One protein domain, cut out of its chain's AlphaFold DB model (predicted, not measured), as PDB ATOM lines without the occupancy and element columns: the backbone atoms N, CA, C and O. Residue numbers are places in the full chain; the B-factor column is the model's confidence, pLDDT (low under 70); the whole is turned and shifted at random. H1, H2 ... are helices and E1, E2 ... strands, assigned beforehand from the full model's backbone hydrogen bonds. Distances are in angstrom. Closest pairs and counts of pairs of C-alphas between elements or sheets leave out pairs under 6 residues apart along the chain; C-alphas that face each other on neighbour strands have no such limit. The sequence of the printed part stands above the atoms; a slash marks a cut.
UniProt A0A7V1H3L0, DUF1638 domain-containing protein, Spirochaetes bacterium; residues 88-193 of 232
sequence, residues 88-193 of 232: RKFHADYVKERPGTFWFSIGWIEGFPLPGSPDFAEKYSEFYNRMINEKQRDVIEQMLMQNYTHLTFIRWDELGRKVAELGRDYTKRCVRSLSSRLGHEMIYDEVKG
ATOM      1  N   ARG A  88     -31.130 -13.072 -13.244       90.38
ATOM      2  CA  ARG A  88     -30.230 -12.211 -14.025       90.38
ATOM      3  C   ARG A  88     -30.343 -12.449 -15.525       90.38
ATOM      4  O   ARG A  88     -30.269 -11.494 -16.299       90.38
ATOM      5  N   LYS A  89     -30.444 -13.717 -15.931       92.62
ATOM      6  CA  LYS A  89     -30.448 -14.108 -17.337       92.62
ATOM      7  C   LYS A  89     -31.767 -13.701 -17.976       92.62
ATOM      8  O   LYS A  89     -31.740 -13.063 -19.022       92.62
ATOM      9  N   PHE A  90     -32.885 -13.988 -17.309       95.50
ATOM     10  CA  PHE A  90     -34.197 -13.539 -17.759       95.50
ATOM     11  C   PHE A  90     -34.232 -12.018 -17.928       95.50
ATOM     12  O   PHE A  90     -34.643 -11.539 -18.979       95.50
ATOM     13  N   HIS A  91     -33.748 -11.254 -16.940       95.50
ATOM     14  CA  HIS A  91     -33.682  -9.795 -17.055       95.50
ATOM     15  C   HIS A  91     -32.885  -9.348 -18.291       95.50
ATOM     16  O   HIS A  91     -33.356  -8.501 -19.046       95.50
ATOM     17  N   ALA A  92     -31.699  -9.926 -18.513       94.00
ATOM     18  CA  ALA A  92     -30.840  -9.577 -19.643       94.00
ATOM     19  C   ALA A  92     -31.488  -9.898 -21.001       94.00
ATOM     20  O   ALA A  92     -31.433  -9.074 -21.916       94.00
ATOM     21  N   ASP A  93     -32.122 -11.065 -21.129       97.12
ATOM     22  CA  ASP A  93     -32.840 -11.453 -22.347       97.12
ATOM     23  C   ASP A  93     -34.062 -10.542 -22.573       97.12
ATOM     24  O   ASP A  93     -34.279 -10.053 -23.681       97.12
ATOM     25  N   TYR A  94     -34.802 -10.217 -21.506       97.25
ATOM     26  CA  TYR A  94     -35.982  -9.358 -21.563       97.25
ATOM     27  C   TYR A  94     -35.659  -7.953 -22.083       97.25
ATOM     28  O   TYR A  94     -36.311  -7.486 -23.017       97.25
ATOM     29  N   VAL A  95     -34.641  -7.282 -21.525       95.69
ATOM     30  CA  VAL A  95     -34.262  -5.920 -21.954       95.69
ATOM     31  C   VAL A  95     -33.633  -5.898 -23.346       95.69
ATOM     32  O   VAL A  95     -33.733  -4.891 -24.044       95.69
ATOM     33  N   LYS A  96     -33.007  -7.003 -23.772       96.50
ATOM     34  CA  LYS A  96     -32.484  -7.158 -25.133       96.50
ATOM     35  C   LYS A  96     -33.615  -7.232 -26.160       96.50
ATOM     36  O   LYS A  96     -33.498  -6.644 -27.230       96.50
ATOM     37  N   GLU A  97     -34.688  -7.949 -25.843       97.00
ATOM     38  CA  GLU A  97     -35.878  -8.049 -26.698       97.00
ATOM     39  C   GLU A  97     -36.760  -6.794 -26.642       97.00
ATOM     40  O   GLU A  97     -37.424  -6.469 -27.624       97.00
ATOM     41  N   ARG A  98     -36.769  -6.088 -25.504       96.56
ATOM     42  CA  ARG A  98     -37.603  -4.903 -25.238       96.56
ATOM     43  C   ARG A  98     -36.732  -3.716 -24.796       96.56
ATOM     44  O   ARG A  98     -36.803  -3.297 -23.631       96.56
ATOM     45  N   PRO A  99     -35.887  -3.167 -25.689       95.12
ATOM     46  CA  PRO A  99     -35.118  -1.971 -25.370       95.12
ATOM     47  C   PRO A  99     -36.063  -0.811 -25.023       95.12
ATOM     48  O   PRO A  99     -37.169  -0.714 -25.556       95.12
ATOM     49  N   GLY A 100     -35.637   0.072 -24.118       95.62
ATOM     50  CA  GLY A 100     -36.495   1.155 -23.624       95.62
ATOM     51  C   GLY A 100     -37.552   0.685 -22.617       95.62
ATOM     52  O   GLY A 100     -38.647   1.246 -22.563       95.62
ATOM     53  N   THR A 101     -37.239  -0.337 -21.813       97.62
ATOM     54  CA  THR A 101     -38.071  -0.750 -20.674       97.62
ATOM     55  C   THR A 101     -37.798   0.113 -19.446       97.62
ATOM     56  O   THR A 101     -36.673   0.150 -18.953       97.62
ATOM     57  N   PHE A 102     -38.843   0.752 -18.918       97.25
ATOM     58  CA  PHE A 102     -38.835   1.406 -17.613       97.25
ATOM     59  C   PHE A 102     -39.563   0.525 -16.590       97.25
ATOM     60  O   PHE A 102     -40.680   0.059 -16.833       97.25
ATOM     61  N   TRP A 103     -38.944   0.300 -15.433       97.50
ATOM     62  CA  TRP A 103     -39.410  -0.680 -14.451       97.50
ATOM     63  C   TRP A 103     -40.188  -0.050 -13.299       97.50
ATOM     64  O   TRP A 103     -39.783   0.949 -12.711       97.50
ATOM     65  N   PHE A 104     -41.303  -0.679 -12.945       97.69
ATOM     66  CA  PHE A 104     -42.138  -0.336 -11.801       97.69
ATOM     67  C   PHE A 104     -42.132  -1.514 -10.821       97.69
ATOM     68  O   PHE A 104     -42.199  -2.671 -11.219       97.69
ATOM     69  N   SER A 105     -42.111  -1.230  -9.525       97.12
ATOM     70  CA  SER A 105     -42.404  -2.197  -8.454       97.12
ATOM     71  C   SER A 105     -43.172  -1.472  -7.360       97.12
ATOM     72  O   SER A 105     -43.159  -0.238  -7.322       97.12
ATOM     73  N   ILE A 106     -43.827  -2.204  -6.460       96.38
ATOM     74  CA  ILE A 106     -44.667  -1.570  -5.439       96.38
ATOM     75  C   ILE A 106     -43.871  -0.585  -4.570       96.38
ATOM     76  O   ILE A 106     -44.315   0.539  -4.356       96.38
ATOM     77  N   GLY A 107     -42.645  -0.941  -4.171       93.50
ATOM     78  CA  GLY A 107     -41.803  -0.051  -3.370       93.50
ATOM     79  C   GLY A 107     -41.357   1.222  -4.100       93.50
ATOM     80  O   GLY A 107     -41.058   2.220  -3.455       93.50
ATOM     81  N   TRP A 108     -41.300   1.214  -5.435       94.19
ATOM     82  CA  TRP A 108     -41.059   2.427  -6.231       94.19
ATOM     83  C   TRP A 108     -42.332   3.241  -6.443       94.19
ATOM     84  O   TRP A 108     -42.283   4.465  -6.382       94.19
ATOM     85  N   ILE A 109     -43.470   2.569  -6.616       95.38
ATOM     86  CA  ILE A 109     -44.779   3.214  -6.744       95.38
ATOM     87  C   ILE A 109     -45.116   4.025  -5.496       95.38
ATOM     88  O   ILE A 109     -45.644   5.124  -5.615       95.38
ATOM     89  N   GLU A 110     -44.804   3.525  -4.305       92.25
ATOM     90  CA  GLU A 110     -45.144   4.212  -3.059       92.25
ATOM     91  C   GLU A 110     -44.279   5.446  -2.776       92.25
ATOM     92  O   GLU A 110     -44.820   6.454  -2.333       92.25
ATOM     93  N   GLY A 111     -42.969   5.383  -3.034       85.69
ATOM     94  CA  GLY A 111     -42.003   6.354  -2.497       85.69
ATOM     95  C   GLY A 111     -41.319   7.282  -3.503       85.69
ATOM     96  O   GLY A 111     -40.488   8.090  -3.094       85.69
ATOM     97  N   PHE A 112     -41.625   7.186  -4.802       91.88
ATOM     98  CA  PHE A 112     -40.939   7.967  -5.837       91.88
ATOM     99  C   PHE A 112     -41.915   8.637  -6.819       91.88
ATOM    100  O   PHE A 112     -42.940   8.033  -7.155       91.88
ATOM    101  N   PRO A 113     -41.621   9.855  -7.322       93.44
ATOM    102  CA  PRO A 113     -42.400  10.492  -8.387       93.44
ATOM    103  C   PRO A 113     -42.211   9.758  -9.723       93.44
ATOM    104  O   PRO A 113     -41.368  10.116 -10.543       93.44
ATOM    105  N   LEU A 114     -42.985   8.693  -9.941       95.25
ATOM    106  CA  LEU A 114     -42.902   7.888 -11.159       95.25
ATOM    107  C   LEU A 114     -43.610   8.563 -12.346       95.25
ATOM    108  O   LEU A 114     -44.765   8.969 -12.210       95.25
ATOM    109  N   PRO A 115     -42.985   8.624 -13.536       94.75
ATOM    110  CA  PRO A 115     -43.591   9.243 -14.710       94.75
ATOM    111  C   PRO A 115     -44.978   8.681 -15.053       94.75
ATOM    112  O   PRO A 115     -45.246   7.482 -14.954       94.75
ATOM    113  N   GLY A 116     -45.873   9.567 -15.480       95.00
ATOM    114  CA  GLY A 116     -47.263   9.280 -15.822       95.00
ATOM    115  C   GLY A 116     -48.201   9.199 -14.626       95.00
ATOM    116  O   GLY A 116     -49.409   9.035 -14.817       95.00
ATOM    117  N   SER A 117     -47.696   9.297 -13.397       94.44
ATOM    118  CA  SER A 117     -48.534   9.076 -12.227       94.44
ATOM    119  C   SER A 117     -49.408  10.284 -11.875       94.44
ATOM    120  O   SER A 117     -49.006  11.433 -12.073       94.44
ATOM    121  N   PRO A 118     -50.625  10.088 -11.344       88.31
ATOM    122  CA  PRO A 118     -51.466  11.215 -10.934       88.31
ATOM    123  C   PRO A 118     -50.843  12.021  -9.781       88.31
ATOM    124  O   PRO A 118     -51.027  13.230  -9.720       88.31
ATOM    125  N   ASP A 119     -50.057  11.364  -8.929       93.88
ATOM    126  CA  ASP A 119     -49.365  11.914  -7.759       93.88
ATOM    127  C   ASP A 119     -47.945  12.433  -8.067       93.88
ATOM    128  O   ASP A 119     -47.207  12.780  -7.148       93.88
ATOM    129  N   PHE A 120     -47.539  12.515  -9.346       95.00
ATOM    130  CA  PHE A 120     -46.166  12.878  -9.723       95.00
ATOM    131  C   PHE A 120     -45.729  14.214  -9.123       95.00
ATOM    132  O   PHE A 120     -44.653  14.295  -8.552       95.00
ATOM    133  N   ALA A 121     -46.547  15.265  -9.244       94.31
ATOM    134  CA  ALA A 121     -46.175  16.606  -8.786       94.31
ATOM    135  C   ALA A 121     -46.094  16.708  -7.252       94.31
ATOM    136  O   ALA A 121     -45.198  17.372  -6.734       94.31
ATOM    137  N   GLU A 122     -46.998  16.027  -6.543       94.38
ATOM    138  CA  GLU A 122     -46.995  15.920  -5.080       94.38
ATOM    139  C   GLU A 122     -45.716  15.228  -4.610       94.38
ATOM    140  O   GLU A 122     -44.904  15.835  -3.910       94.38
ATOM    141  N   LYS A 123     -45.461  14.017  -5.118       93.62
ATOM    142  CA  LYS A 123     -44.247  13.263  -4.799       93.62
ATOM    143  C   LYS A 123     -42.989  13.990  -5.233       93.62
ATOM    144  O   LYS A 123     -42.005  13.961  -4.517       93.62
ATOM    145  N   TYR A 124     -42.994  14.680  -6.369       94.31
ATOM    146  CA  TYR A 124     -41.843  15.464  -6.809       94.31
ATOM    147  C   TYR A 124     -41.538  16.577  -5.802       94.31
ATOM    148  O   TYR A 124     -40.372  16.802  -5.472       94.31
ATOM    149  N   SER A 125     -42.571  17.234  -5.270       93.56
ATOM    150  CA  SER A 125     -42.403  18.249  -4.233       93.56
ATOM    151  C   SER A 125     -41.869  17.667  -2.935       93.56
ATOM    152  O   SER A 125     -40.906  18.209  -2.402       93.56
ATOM    153  N   GLU A 126     -42.440  16.567  -2.448       91.06
ATOM    154  CA  GLU A 126     -41.941  15.879  -1.250       91.06
ATOM    155  C   GLU A 126     -40.483  15.448  -1.423       91.06
ATOM    156  O   GLU A 126     -39.653  15.615  -0.530       91.06
ATOM    157  N   PHE A 127     -40.160  14.942  -2.610       88.19
ATOM    158  CA  PHE A 127     -38.903  14.268  -2.867       88.19
ATOM    159  C   PHE A 127     -37.737  15.212  -3.154       88.19
ATOM    160  O   PHE A 127     -36.604  14.961  -2.735       88.19
ATOM    161  N   TYR A 128     -38.003  16.289  -3.894       89.25
ATOM    162  CA  TYR A 128     -37.008  17.285  -4.297       89.25
ATOM    163  C   TYR A 128     -37.141  18.608  -3.533       89.25
ATOM    164  O   TYR A 128     -36.395  19.545  -3.821       89.25
ATOM    165  N   ASN A 129     -38.073  18.696  -2.576       91.69
ATOM    166  CA  ASN A 129     -38.436  19.928  -1.867       91.69
ATOM    167  C   ASN A 129     -38.718  21.088  -2.839       91.69
ATOM    168  O   ASN A 129     -38.228  22.210  -2.679       91.69
ATOM    169  N   ARG A 130     -39.445  20.785  -3.924       93.81
ATOM    170  CA  ARG A 130     -39.688  21.715  -5.030       93.81
ATOM    171  C   ARG A 130     -41.045  21.479  -5.678       93.81
ATOM    172  O   ARG A 130     -41.248  20.486  -6.368       93.81
ATOM    173  N   MET A 131     -41.924  22.466  -5.571       95.56
ATOM    174  CA  MET A 131     -43.186  22.482  -6.307       95.56
ATOM    175  C   MET A 131     -42.944  22.662  -7.810       95.56
ATOM    176  O   MET A 131     -42.120  23.485  -8.225       95.56
ATOM    177  N   ILE A 132     -43.701  21.925  -8.621       96.69
ATOM    178  CA  ILE A 132     -43.715  22.054 -10.080       96.69
ATOM    179  C   ILE A 132     -45.143  22.253 -10.584       96.69
ATOM    180  O   ILE A 132     -46.093  21.705 -10.027       96.69
ATOM    181  N   ASN A 133     -45.294  23.041 -11.644       95.44
ATOM    182  CA  ASN A 133     -46.559  23.165 -12.366       95.44
ATOM    183  C   ASN A 133     -46.671  22.119 -13.491       95.44
ATOM    184  O   ASN A 133     -45.720  21.397 -13.790       95.44
ATOM    185  N   GLU A 134     -47.835  22.062 -14.138       92.38
ATOM    186  CA  GLU A 134     -48.134  21.097 -15.204       92.38
ATOM    187  C   GLU A 134     -47.162  21.188 -16.391       92.38
ATOM    188  O   GLU A 134     -46.613  20.176 -16.816       92.38
ATOM    189  N   LYS A 135     -46.827  22.399 -16.851       93.69
ATOM    190  CA  LYS A 135     -45.870  22.587 -17.952       93.69
ATOM    191  C   LYS A 135     -44.460  22.109 -17.590       93.69
ATOM    192  O   LYS A 135     -43.761  21.542 -18.423       93.69
ATOM    193  N   GLN A 136     -44.013  22.356 -16.359       95.94
ATOM    194  CA  GLN A 136     -42.724  21.854 -15.873       95.94
ATOM    195  C   GLN A 136     -42.730  20.330 -15.790       95.94
ATOM    196  O   GLN A 136     -41.760  19.696 -16.195       95.94
ATOM    197  N   ARG A 137     -43.833  19.753 -15.309       94.44
ATOM    198  CA  ARG A 137     -44.046  18.311 -15.280       94.44
ATOM    199  C   ARG A 137     -43.966  17.702 -16.686       94.44
ATOM    200  O   ARG A 137     -43.250  16.721 -16.849       94.44
ATOM    201  N   ASP A 138     -44.642  18.283 -17.679       92.31
ATOM    202  CA  ASP A 138     -44.593  17.821 -19.076       92.31
ATOM    203  C   ASP A 138     -43.158  17.756 -19.600       92.31
ATOM    204  O   ASP A 138     -42.737  16.723 -20.115       92.31
ATOM    205  N   VAL A 139     -42.382  18.828 -19.408       94.06
ATOM    206  CA  VAL A 139     -40.979  18.878 -19.846       94.06
ATOM    207  C   VAL A 139     -40.139  17.814 -19.137       94.06
ATOM    208  O   VAL A 139     -39.361  17.118 -19.787       94.06
ATOM    209  N   ILE A 140     -40.300  17.663 -17.819       94.31
ATOM    210  CA  ILE A 140     -39.559  16.668 -17.033       94.31
ATOM    211  C   ILE A 140     -39.886  15.253 -17.520       94.31
ATOM    212  O   ILE A 140     -38.975  14.497 -17.850       94.31
ATOM    213  N   GLU A 141     -41.166  14.887 -17.598       93.75
ATOM    214  CA  GLU A 141     -41.568  13.541 -18.012       93.75
ATOM    215  C   GLU A 141     -41.217  13.268 -19.480       93.75
ATOM    216  O   GLU A 141     -40.812  12.152 -19.788       93.75
ATOM    217  N   GLN A 142     -41.259  14.269 -20.368       92.94
ATOM    218  CA  GLN A 142     -40.783  14.122 -21.745       92.94
ATOM    219  C   GLN A 142     -39.282  13.822 -21.800       92.94
ATOM    220  O   GLN A 142     -38.872  12.872 -22.465       92.94
ATOM    221  N   MET A 143     -38.460  14.575 -21.067       92.75
ATOM    222  CA  MET A 143     -37.013  14.340 -21.020       92.75
ATOM    223  C   MET A 143     -36.663  12.969 -20.430       92.75
ATOM    224  O   MET A 143     -35.760  12.303 -20.940       92.75
ATOM    225  N   LEU A 144     -37.376  12.547 -19.380       92.75
ATOM    226  CA  LEU A 144     -37.172  11.252 -18.729       92.75
ATOM    227  C   LEU A 144     -37.602  10.085 -19.625       92.75
ATOM    228  O   LEU A 144     -36.919   9.066 -19.662       92.75
ATOM    229  N   MET A 145     -38.718  10.231 -20.346       95.75
ATOM    230  CA  MET A 145     -39.399   9.111 -20.997       95.75
ATOM    231  C   MET A 145     -39.212   9.026 -22.516       95.75
ATOM    232  O   MET A 145     -39.616   8.028 -23.101       95.75
ATOM    233  N   GLN A 146     -38.575  10.007 -23.167       91.56
ATOM    234  CA  GLN A 146     -38.407  10.042 -24.634       91.56
ATOM    235  C   GLN A 146     -37.757   8.786 -25.246       91.56
ATOM    236  O   GLN A 146     -38.053   8.444 -26.384       91.56
ATOM    237  N   ASN A 147     -36.888   8.091 -24.501       93.19
ATOM    238  CA  ASN A 147     -36.186   6.887 -24.970       93.19
ATOM    239  C   ASN A 147     -36.822   5.581 -24.465       93.19
ATOM    240  O   ASN A 147     -36.265   4.501 -24.666       93.19
ATOM    241  N   TYR A 148     -37.962   5.674 -23.781       96.62
ATOM    242  CA  TYR A 148     -38.672   4.534 -23.224       96.62
ATOM    243  C   TYR A 148     -39.957   4.274 -24.005       96.62
ATOM    244  O   TYR A 148     -40.679   5.187 -24.401       96.62
ATOM    245  N   THR A 149     -40.239   2.993 -24.198       96.06
ATOM    246  CA  THR A 149     -41.390   2.487 -24.951       96.06
ATOM    247  C   THR A 149     -42.264   1.579 -24.097       96.06
ATOM    248  O   THR A 149     -43.447   1.441 -24.386       96.06
ATOM    249  N   HIS A 150     -41.724   1.000 -23.017       97.69
ATOM    250  CA  HIS A 150     -42.453   0.090 -22.137       97.69
ATOM    251  C   HIS A 150     -42.445   0.596 -20.693       97.69
ATOM    252  O   HIS A 150     -41.396   0.974 -20.171       97.69
ATOM    253  N   LEU A 151     -43.594   0.521 -20.018       98.25
ATOM    254  CA  LEU A 151     -43.664   0.517 -18.557       98.25
ATOM    255  C   LEU A 151     -43.969  -0.904 -18.086       98.25
ATOM    256  O   LEU A 151     -45.081  -1.401 -18.277       98.25
ATOM    257  N   THR A 152     -42.985  -1.546 -17.461       98.62
ATOM    258  CA  THR A 152     -43.101  -2.933 -16.998       98.62
ATOM    259  C   THR A 152     -43.253  -2.983 -15.484       98.62
ATOM    260  O   THR A 152     -42.366  -2.544 -14.754       98.62
ATOM    261  N   PHE A 153     -44.361  -3.544 -15.000       98.69
ATOM    262  CA  PHE A 153     -44.559  -3.790 -13.570       98.69
ATOM    263  C   PHE A 153     -43.963  -5.139 -13.150       98.69
ATOM    264  O   PHE A 153     -44.271  -6.170 -13.742       98.69
ATOM    265  N   ILE A 154     -43.142  -5.138 -12.100       98.50
ATOM    266  CA  ILE A 154     -42.610  -6.345 -11.468       98.50
ATOM    267  C   ILE A 154     -43.573  -6.765 -10.359       98.50
ATOM    268  O   ILE A 154     -43.659  -6.131  -9.305       98.50
ATOM    269  N   ARG A 155     -44.304  -7.850 -10.607       98.19
ATOM    270  CA  ARG A 155     -45.307  -8.405  -9.701       98.19
ATOM    271  C   ARG A 155     -44.690  -9.455  -8.784       98.19
ATOM    272  O   ARG A 155     -44.185 -10.465  -9.265       98.19
ATOM    273  N   TRP A 156     -44.816  -9.261  -7.475       97.62
ATOM    274  CA  TRP A 156     -44.524 -10.282  -6.464       97.62
ATOM    275  C   TRP A 156     -45.824 -10.841  -5.898       97.62
ATOM    276  O   TRP A 156     -46.579 -10.124  -5.237       97.62
ATOM    277  N   ASP A 157     -46.090 -12.121  -6.153       96.38
ATOM    278  CA  ASP A 157     -47.307 -12.787  -5.674       96.38
ATOM    279  C   ASP A 157     -47.284 -12.918  -4.134       96.38
ATOM    280  O   ASP A 157     -48.322 -12.859  -3.473       96.38
ATOM    281  N   GLU A 158     -46.081 -13.007  -3.562       96.69
ATOM    282  CA  GLU A 158     -45.757 -13.094  -2.136       96.69
ATOM    283  C   GLU A 158     -46.235 -11.888  -1.318       96.69
ATOM    284  O   GLU A 158     -46.551 -12.026  -0.135       96.69
ATOM    285  N   LEU A 159     -46.319 -10.710  -1.945       96.75
ATOM    286  CA  LEU A 159     -46.829  -9.487  -1.313       96.75
ATOM    287  C   LEU A 159     -48.366  -9.437  -1.299       96.75
ATOM    288  O   LEU A 159     -48.968  -8.539  -0.710       96.75
ATOM    289  N   GLY A 160     -49.012 -10.429  -1.912       97.06
ATOM    290  CA  GLY A 160     -50.451 -10.613  -1.902       97.06
ATOM    291  C   GLY A 160     -51.161  -9.987  -3.100       97.06
ATOM    292  O   GLY A 160     -50.754  -8.985  -3.689       97.06
ATOM    293  N   ARG A 161     -52.310 -10.579  -3.433       97.38
ATOM    294  CA  ARG A 161     -53.103 -10.234  -4.620       97.38
ATOM    295  C   ARG A 161     -53.489  -8.753  -4.701       97.38
ATOM    296  O   ARG A 161     -53.402  -8.171  -5.776       97.38
ATOM    297  N   LYS A 162     -53.890  -8.142  -3.581       97.44
ATOM    298  CA  LYS A 162     -54.296  -6.726  -3.550       97.44
ATOM    299  C   LYS A 162     -53.143  -5.789  -3.918       97.44
ATOM    300  O   LYS A 162     -53.357  -4.821  -4.637       97.44
ATOM    301  N   VAL A 163     -51.928  -6.095  -3.458       97.06
ATOM    302  CA  VAL A 163     -50.722  -5.322  -3.788       97.06
ATOM    303  C   VAL A 163     -50.395  -5.455  -5.274       97.06
ATOM    304  O   VAL A 163     -50.137  -4.456  -5.943       97.06
ATOM    305  N   ALA A 164     -50.485  -6.674  -5.813       97.50
ATOM    306  CA  ALA A 164     -50.297  -6.925  -7.238       97.50
ATOM    307  C   ALA A 164     -51.316  -6.170  -8.115       97.50
ATOM    308  O   ALA A 164     -50.936  -5.572  -9.119       97.50
ATOM    309  N   GLU A 165     -52.597  -6.175  -7.737       98.06
ATOM    310  CA  GLU A 165     -53.655  -5.436  -8.440       98.06
ATOM    311  C   GLU A 165     -53.421  -3.919  -8.380       98.06
ATOM    312  O   GLU A 165     -53.486  -3.255  -9.414       98.06
ATOM    313  N   LEU A 166     -53.049  -3.382  -7.211       97.25
ATOM    314  CA  LEU A 166     -52.734  -1.961  -7.047       97.25
ATOM    315  C   LEU A 166     -51.584  -1.528  -7.961       97.25
ATOM    316  O   LEU A 166     -51.713  -0.531  -8.675       97.25
ATOM    317  N   GLY A 167     -50.478  -2.277  -7.956       97.56
ATOM    318  CA  GLY A 167     -49.313  -1.973  -8.783       97.56
ATOM    319  C   GLY A 167     -49.634  -2.032 -10.276       97.56
ATOM    320  O   GLY A 167     -49.350  -1.083 -11.005       97.56
ATOM    321  N   ARG A 168     -50.336  -3.084 -10.715       98.38
ATOM    322  CA  ARG A 168     -50.818  -3.234 -12.096       98.38
ATOM    323  C   ARG A 168     -51.666  -2.049 -12.543       98.38
ATOM    324  O   ARG A 168     -51.418  -1.477 -13.606       98.38
ATOM    325  N   ASP A 169     -52.674  -1.690 -11.757       98.12
ATOM    326  CA  ASP A 169     -53.601  -0.626 -12.123       98.12
ATOM    327  C   ASP A 169     -52.917   0.741 -12.126       98.12
ATOM    328  O   ASP A 169     -53.205   1.569 -12.995       98.12
ATOM    329  N   TYR A 170     -51.985   0.971 -11.195       98.19
ATOM    330  CA  TYR A 170     -51.149   2.168 -11.170       98.19
ATOM    331  C   TYR A 170     -50.299   2.278 -12.438       98.19
ATOM    332  O   TYR A 170     -50.414   3.271 -13.154       98.19
ATOM    333  N   THR A 171     -49.533   1.241 -12.787       98.44
ATOM    334  CA  THR A 171     -48.689   1.252 -13.991       98.44
ATOM    335  C   THR A 171     -49.523   1.431 -15.261       98.44
ATOM    336  O   THR A 171     -49.173   2.248 -16.111       98.44
ATOM    337  N   LYS A 172     -50.683   0.768 -15.380       98.19
ATOM    338  CA  LYS A 172     -51.598   0.966 -16.519       98.19
ATOM    339  C   LYS A 172     -52.137   2.397 -16.616       98.19
ATOM    340  O   LYS A 172     -52.354   2.883 -17.727       98.19
ATOM    341  N   ARG A 173     -52.379   3.082 -15.491       97.56
ATOM    342  CA  ARG A 173     -52.737   4.514 -15.497       97.56
ATOM    343  C   ARG A 173     -51.579   5.369 -16.001       97.56
ATOM    344  O   ARG A 173     -51.818   6.219 -16.856       97.56
ATOM    345  N   CYS A 174     -50.356   5.104 -15.539       97.81
ATOM    346  CA  CYS A 174     -49.161   5.803 -16.011       97.81
ATOM    347  C   CYS A 174     -48.962   5.633 -17.520       97.81
ATOM    348  O   CYS A 174     -48.743   6.621 -18.212       97.81
ATOM    349  N   VAL A 175     -49.143   4.415 -18.043       97.81
ATOM    350  CA  VAL A 175     -49.081   4.136 -19.488       97.81
ATOM    351  C   VAL A 175     -50.069   4.999 -20.268       97.81
ATOM    352  O   VAL A 175     -49.673   5.650 -21.235       97.81
ATOM    353  N   ARG A 176     -51.336   5.066 -19.837       96.44
ATOM    354  CA  ARG A 176     -52.349   5.909 -20.499       96.44
ATOM    355  C   ARG A 176     -51.984   7.393 -20.448       96.44
ATOM    356  O   ARG A 176     -52.106   8.072 -21.462       96.44
ATOM    357  N   SER A 177     -51.524   7.886 -19.296       95.56
ATOM    358  CA  SER A 177     -51.133   9.293 -19.149       95.56
ATOM    359  C   SER A 177     -49.945   9.643 -20.044       95.56
ATOM    360  O   SER A 177     -50.019  10.609 -20.801       95.56
ATOM    361  N   LEU A 178     -48.877   8.843 -20.015       96.00
ATOM    362  CA  LEU A 178     -47.690   9.093 -20.830       96.00
ATOM    363  C   LEU A 178     -47.984   8.972 -22.324       96.00
ATOM    364  O   LEU A 178     -47.562   9.842 -23.076       96.00
ATOM    365  N   SER A 179     -48.769   7.978 -22.749       94.75
ATOM    366  CA  SER A 179     -49.144   7.826 -24.165       94.75
ATOM    367  C   SER A 179     -49.877   9.058 -24.704       94.75
ATOM    368  O   SER A 179     -49.707   9.433 -25.858       94.75
ATOM    369  N   SER A 180     -50.666   9.730 -23.859       90.75
ATOM    370  CA  SER A 180     -51.350  10.971 -24.245       90.75
ATOM    371  C   SER A 180     -50.436  12.203 -24.312       90.75
ATOM    372  O   SER A 180     -50.824  13.202 -24.911       90.75
ATOM    373  N   ARG A 181     -49.241  12.153 -23.704       87.38
ATOM    374  CA  ARG A 181     -48.373  13.327 -23.472       87.38
ATOM    375  C   ARG A 181     -47.024  13.268 -24.186       87.38
ATOM    376  O   ARG A 181     -46.481  14.314 -24.516       87.38
ATOM    377  N   LEU A 182     -46.487  12.076 -24.443       85.00
ATOM    378  CA  LEU A 182     -45.159  11.892 -25.044       85.00
ATOM    379  C   LEU A 182     -45.164  11.896 -26.578       85.00
ATOM    380  O   LEU A 182     -44.103  11.909 -27.189       85.00
ATOM    381  N   GLY A 183     -46.340  11.910 -27.211       81.50
ATOM    382  CA  GLY A 183     -46.460  11.875 -28.672       81.50
ATOM    383  C   GLY A 183     -46.193  10.497 -29.295       81.50
ATOM    384  O   GLY A 183     -46.273  10.367 -30.514       81.50
ATOM    385  N   HIS A 184     -45.930   9.470 -28.480       87.81
ATOM    386  CA  HIS A 184     -45.854   8.063 -28.874       87.81
ATOM    387  C   HIS A 184     -46.599   7.170 -27.880       87.81
ATOM    388  O   HIS A 184     -46.803   7.534 -26.721       87.81
ATOM    389  N   GLU A 185     -47.016   5.993 -28.343       93.38
ATOM    390  CA  GLU A 185     -47.713   5.014 -27.510       93.38
ATOM    391  C   GLU A 185     -46.730   4.298 -26.575       93.38
ATOM    392  O   GLU A 185     -45.710   3.762 -27.011       93.38
ATOM    393  N   MET A 186     -47.053   4.284 -25.282       96.62
ATOM    394  CA  MET A 186     -46.348   3.488 -24.283       96.62
ATOM    395  C   MET A 186     -47.011   2.118 -24.161       96.62
ATOM    396  O   MET A 186     -48.234   2.004 -24.089       96.62
ATOM    397  N   ILE A 187     -46.202   1.072 -24.054       97.69
ATOM    398  CA  ILE A 187     -46.657  -0.308 -23.912       97.69
ATOM    399  C   ILE A 187     -46.640  -0.687 -22.431       97.69
ATOM    400  O   ILE A 187     -45.663  -0.463 -21.717       97.69
ATOM    401  N   TYR A 188     -47.738  -1.268 -21.957       98.44
ATOM    402  CA  TYR A 188     -47.777  -1.905 -20.646       98.44
ATOM    403  C   TYR A 188     -47.259  -3.342 -20.746       98.44
ATOM    404  O   TYR A 188     -47.742  -4.094 -21.592       98.44
ATOM    405  N   ASP A 189     -46.374  -3.736 -19.833       98.25
ATOM    406  CA  ASP A 189     -46.005  -5.140 -19.627       98.25
ATOM    407  C   ASP A 189     -45.977  -5.488 -18.124       98.25
ATOM    408  O   ASP A 189     -45.987  -4.613 -17.246       98.25
ATOM    409  N   GLU A 190     -45.969  -6.779 -17.808       98.44
ATOM    410  CA  GLU A 190     -45.905  -7.301 -16.446       98.44
ATOM    411  C   GLU A 190     -44.983  -8.517 -16.377       98.44
ATOM    412  O   GLU A 190     -45.192  -9.526 -17.047       98.44
ATOM    413  N   VAL A 191     -44.000  -8.452 -15.482       98.38
ATOM    414  CA  VAL A 191     -43.074  -9.552 -15.205       98.38
ATOM    415  C   VAL A 191     -43.345 -10.088 -13.809       98.38
ATOM    416  O   VAL A 191     -43.510  -9.329 -12.855       98.38
ATOM    417  N   LYS A 192     -43.356 -11.414 -13.668       98.06
ATOM    418  CA  LYS A 192     -43.364 -12.054 -12.352       98.06
ATOM    419  C   LYS A 192     -41.964 -11.967 -11.740       98.06
ATOM    420  O   LYS A 192     -41.018 -12.508 -12.302       98.06
ATOM    421  N   GLY A 193     -41.855 -11.290 -10.602       97.56
ATOM    422  CA  GLY A 193     -40.656 -11.299  -9.771       97.56
ATOM    423  C   GLY A 193     -40.574 -12.543  -8.888       97.56
ATOM    424  O   GLY A 193     -41.480 -13.383  -8.882       97.56
TER     425      GLY A 193
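This is residues 88 to 193 of the 232 residues of the protein "DUF1638 domain-containing protein" of Spirochaetes bacterium (UniProt A0A7V1H3L0). A small, twisted sheet of three parallel strands has one long helix, H5, packed along one face, and the other face is largely bare. The shorter helices H3 and H4 extend the domain past the sheet at one end of its longest axis, while H1 lies toward the other end; H2 packs on H5. The printed part has 106 residues, with five named helices and three named strands in the order H1 E1 H2 H3 H4 E2 H5 E3, and the sheet's order is E1 E2 E3. The class is mixed, helices and strands; the whole is compact, with a radius of gyration of the C-alphas of 14.0 A and spans of 39 by 28 by 22 A.

H1, residues 88 to 97, begins at C-alpha 88 (-30.230, -12.211, -14.025) and is 14.5 A long from first to last C-alpha. E1 is residues 101 to 104, H2 residues 106 to 111 and H3 residues 120 to 128. H4, residues 134 to 145, measures 15.9 A, and E2, residues 150 to 155, 15.3 A. H5, residues 161 to 181, runs 30.5 A from C-alpha 161 (-53.103, -10.234, -4.620). E3, residues 187 to 192, measures 16.8 A and ends at C-alpha 192 (-43.364, -12.054, -12.352).

E1 and E2 are parallel at 37 degrees, with N 102 and O 150 2.9 A apart, within hydrogen-bond range. E2 and E3 are parallel at 24 degrees, with N 155 and O 191 within range at 2.8 A. E1 and E3 are edge strands. H5 is on the sheet at a height of 8.6 A, over E2 and E3, and runs along the strands, at 5 degrees to E2 on the local plane; this makes two layers, a helix on one face of a sheet. Its closest C-alphas to E2 are Ala 164 and Arg 155, 5.8 A. E2, H5, E3 is a strand-helix-strand unit, two parallel neighbour strands joined through a helix, with a right-handed crossover; E1, H2 H3 H4, E2 is another. H1 only grazes the sheet, with residues 91 to 95. H2 touches H5, with residues 163 to 170 of H5 alone, at a steep tilt of 65 degrees; the closest C-alphas are Ile 106 and Gly 167, 5.7 A. H3 and H4 are close but not clearly touching, about perpendicular at 80 degrees, with the C-alphas of Ala 121 and Arg 137 closest at 7.0 A. H1 and H5 are apart. Every O i to N i+4 pair is within hydrogen-bond range in H1, H3, H4 and H5; in H2 it is 1 of 2.

The two C-alphas farthest apart, Lys 89 and Asn 133, are 40.9 A from each other. The printed part has no cut. No link is long; H2 to H3, with 8 residues, is short, and the others are tight. The mean pLDDT of the printed part is 95.0, and no printed residue is under 70.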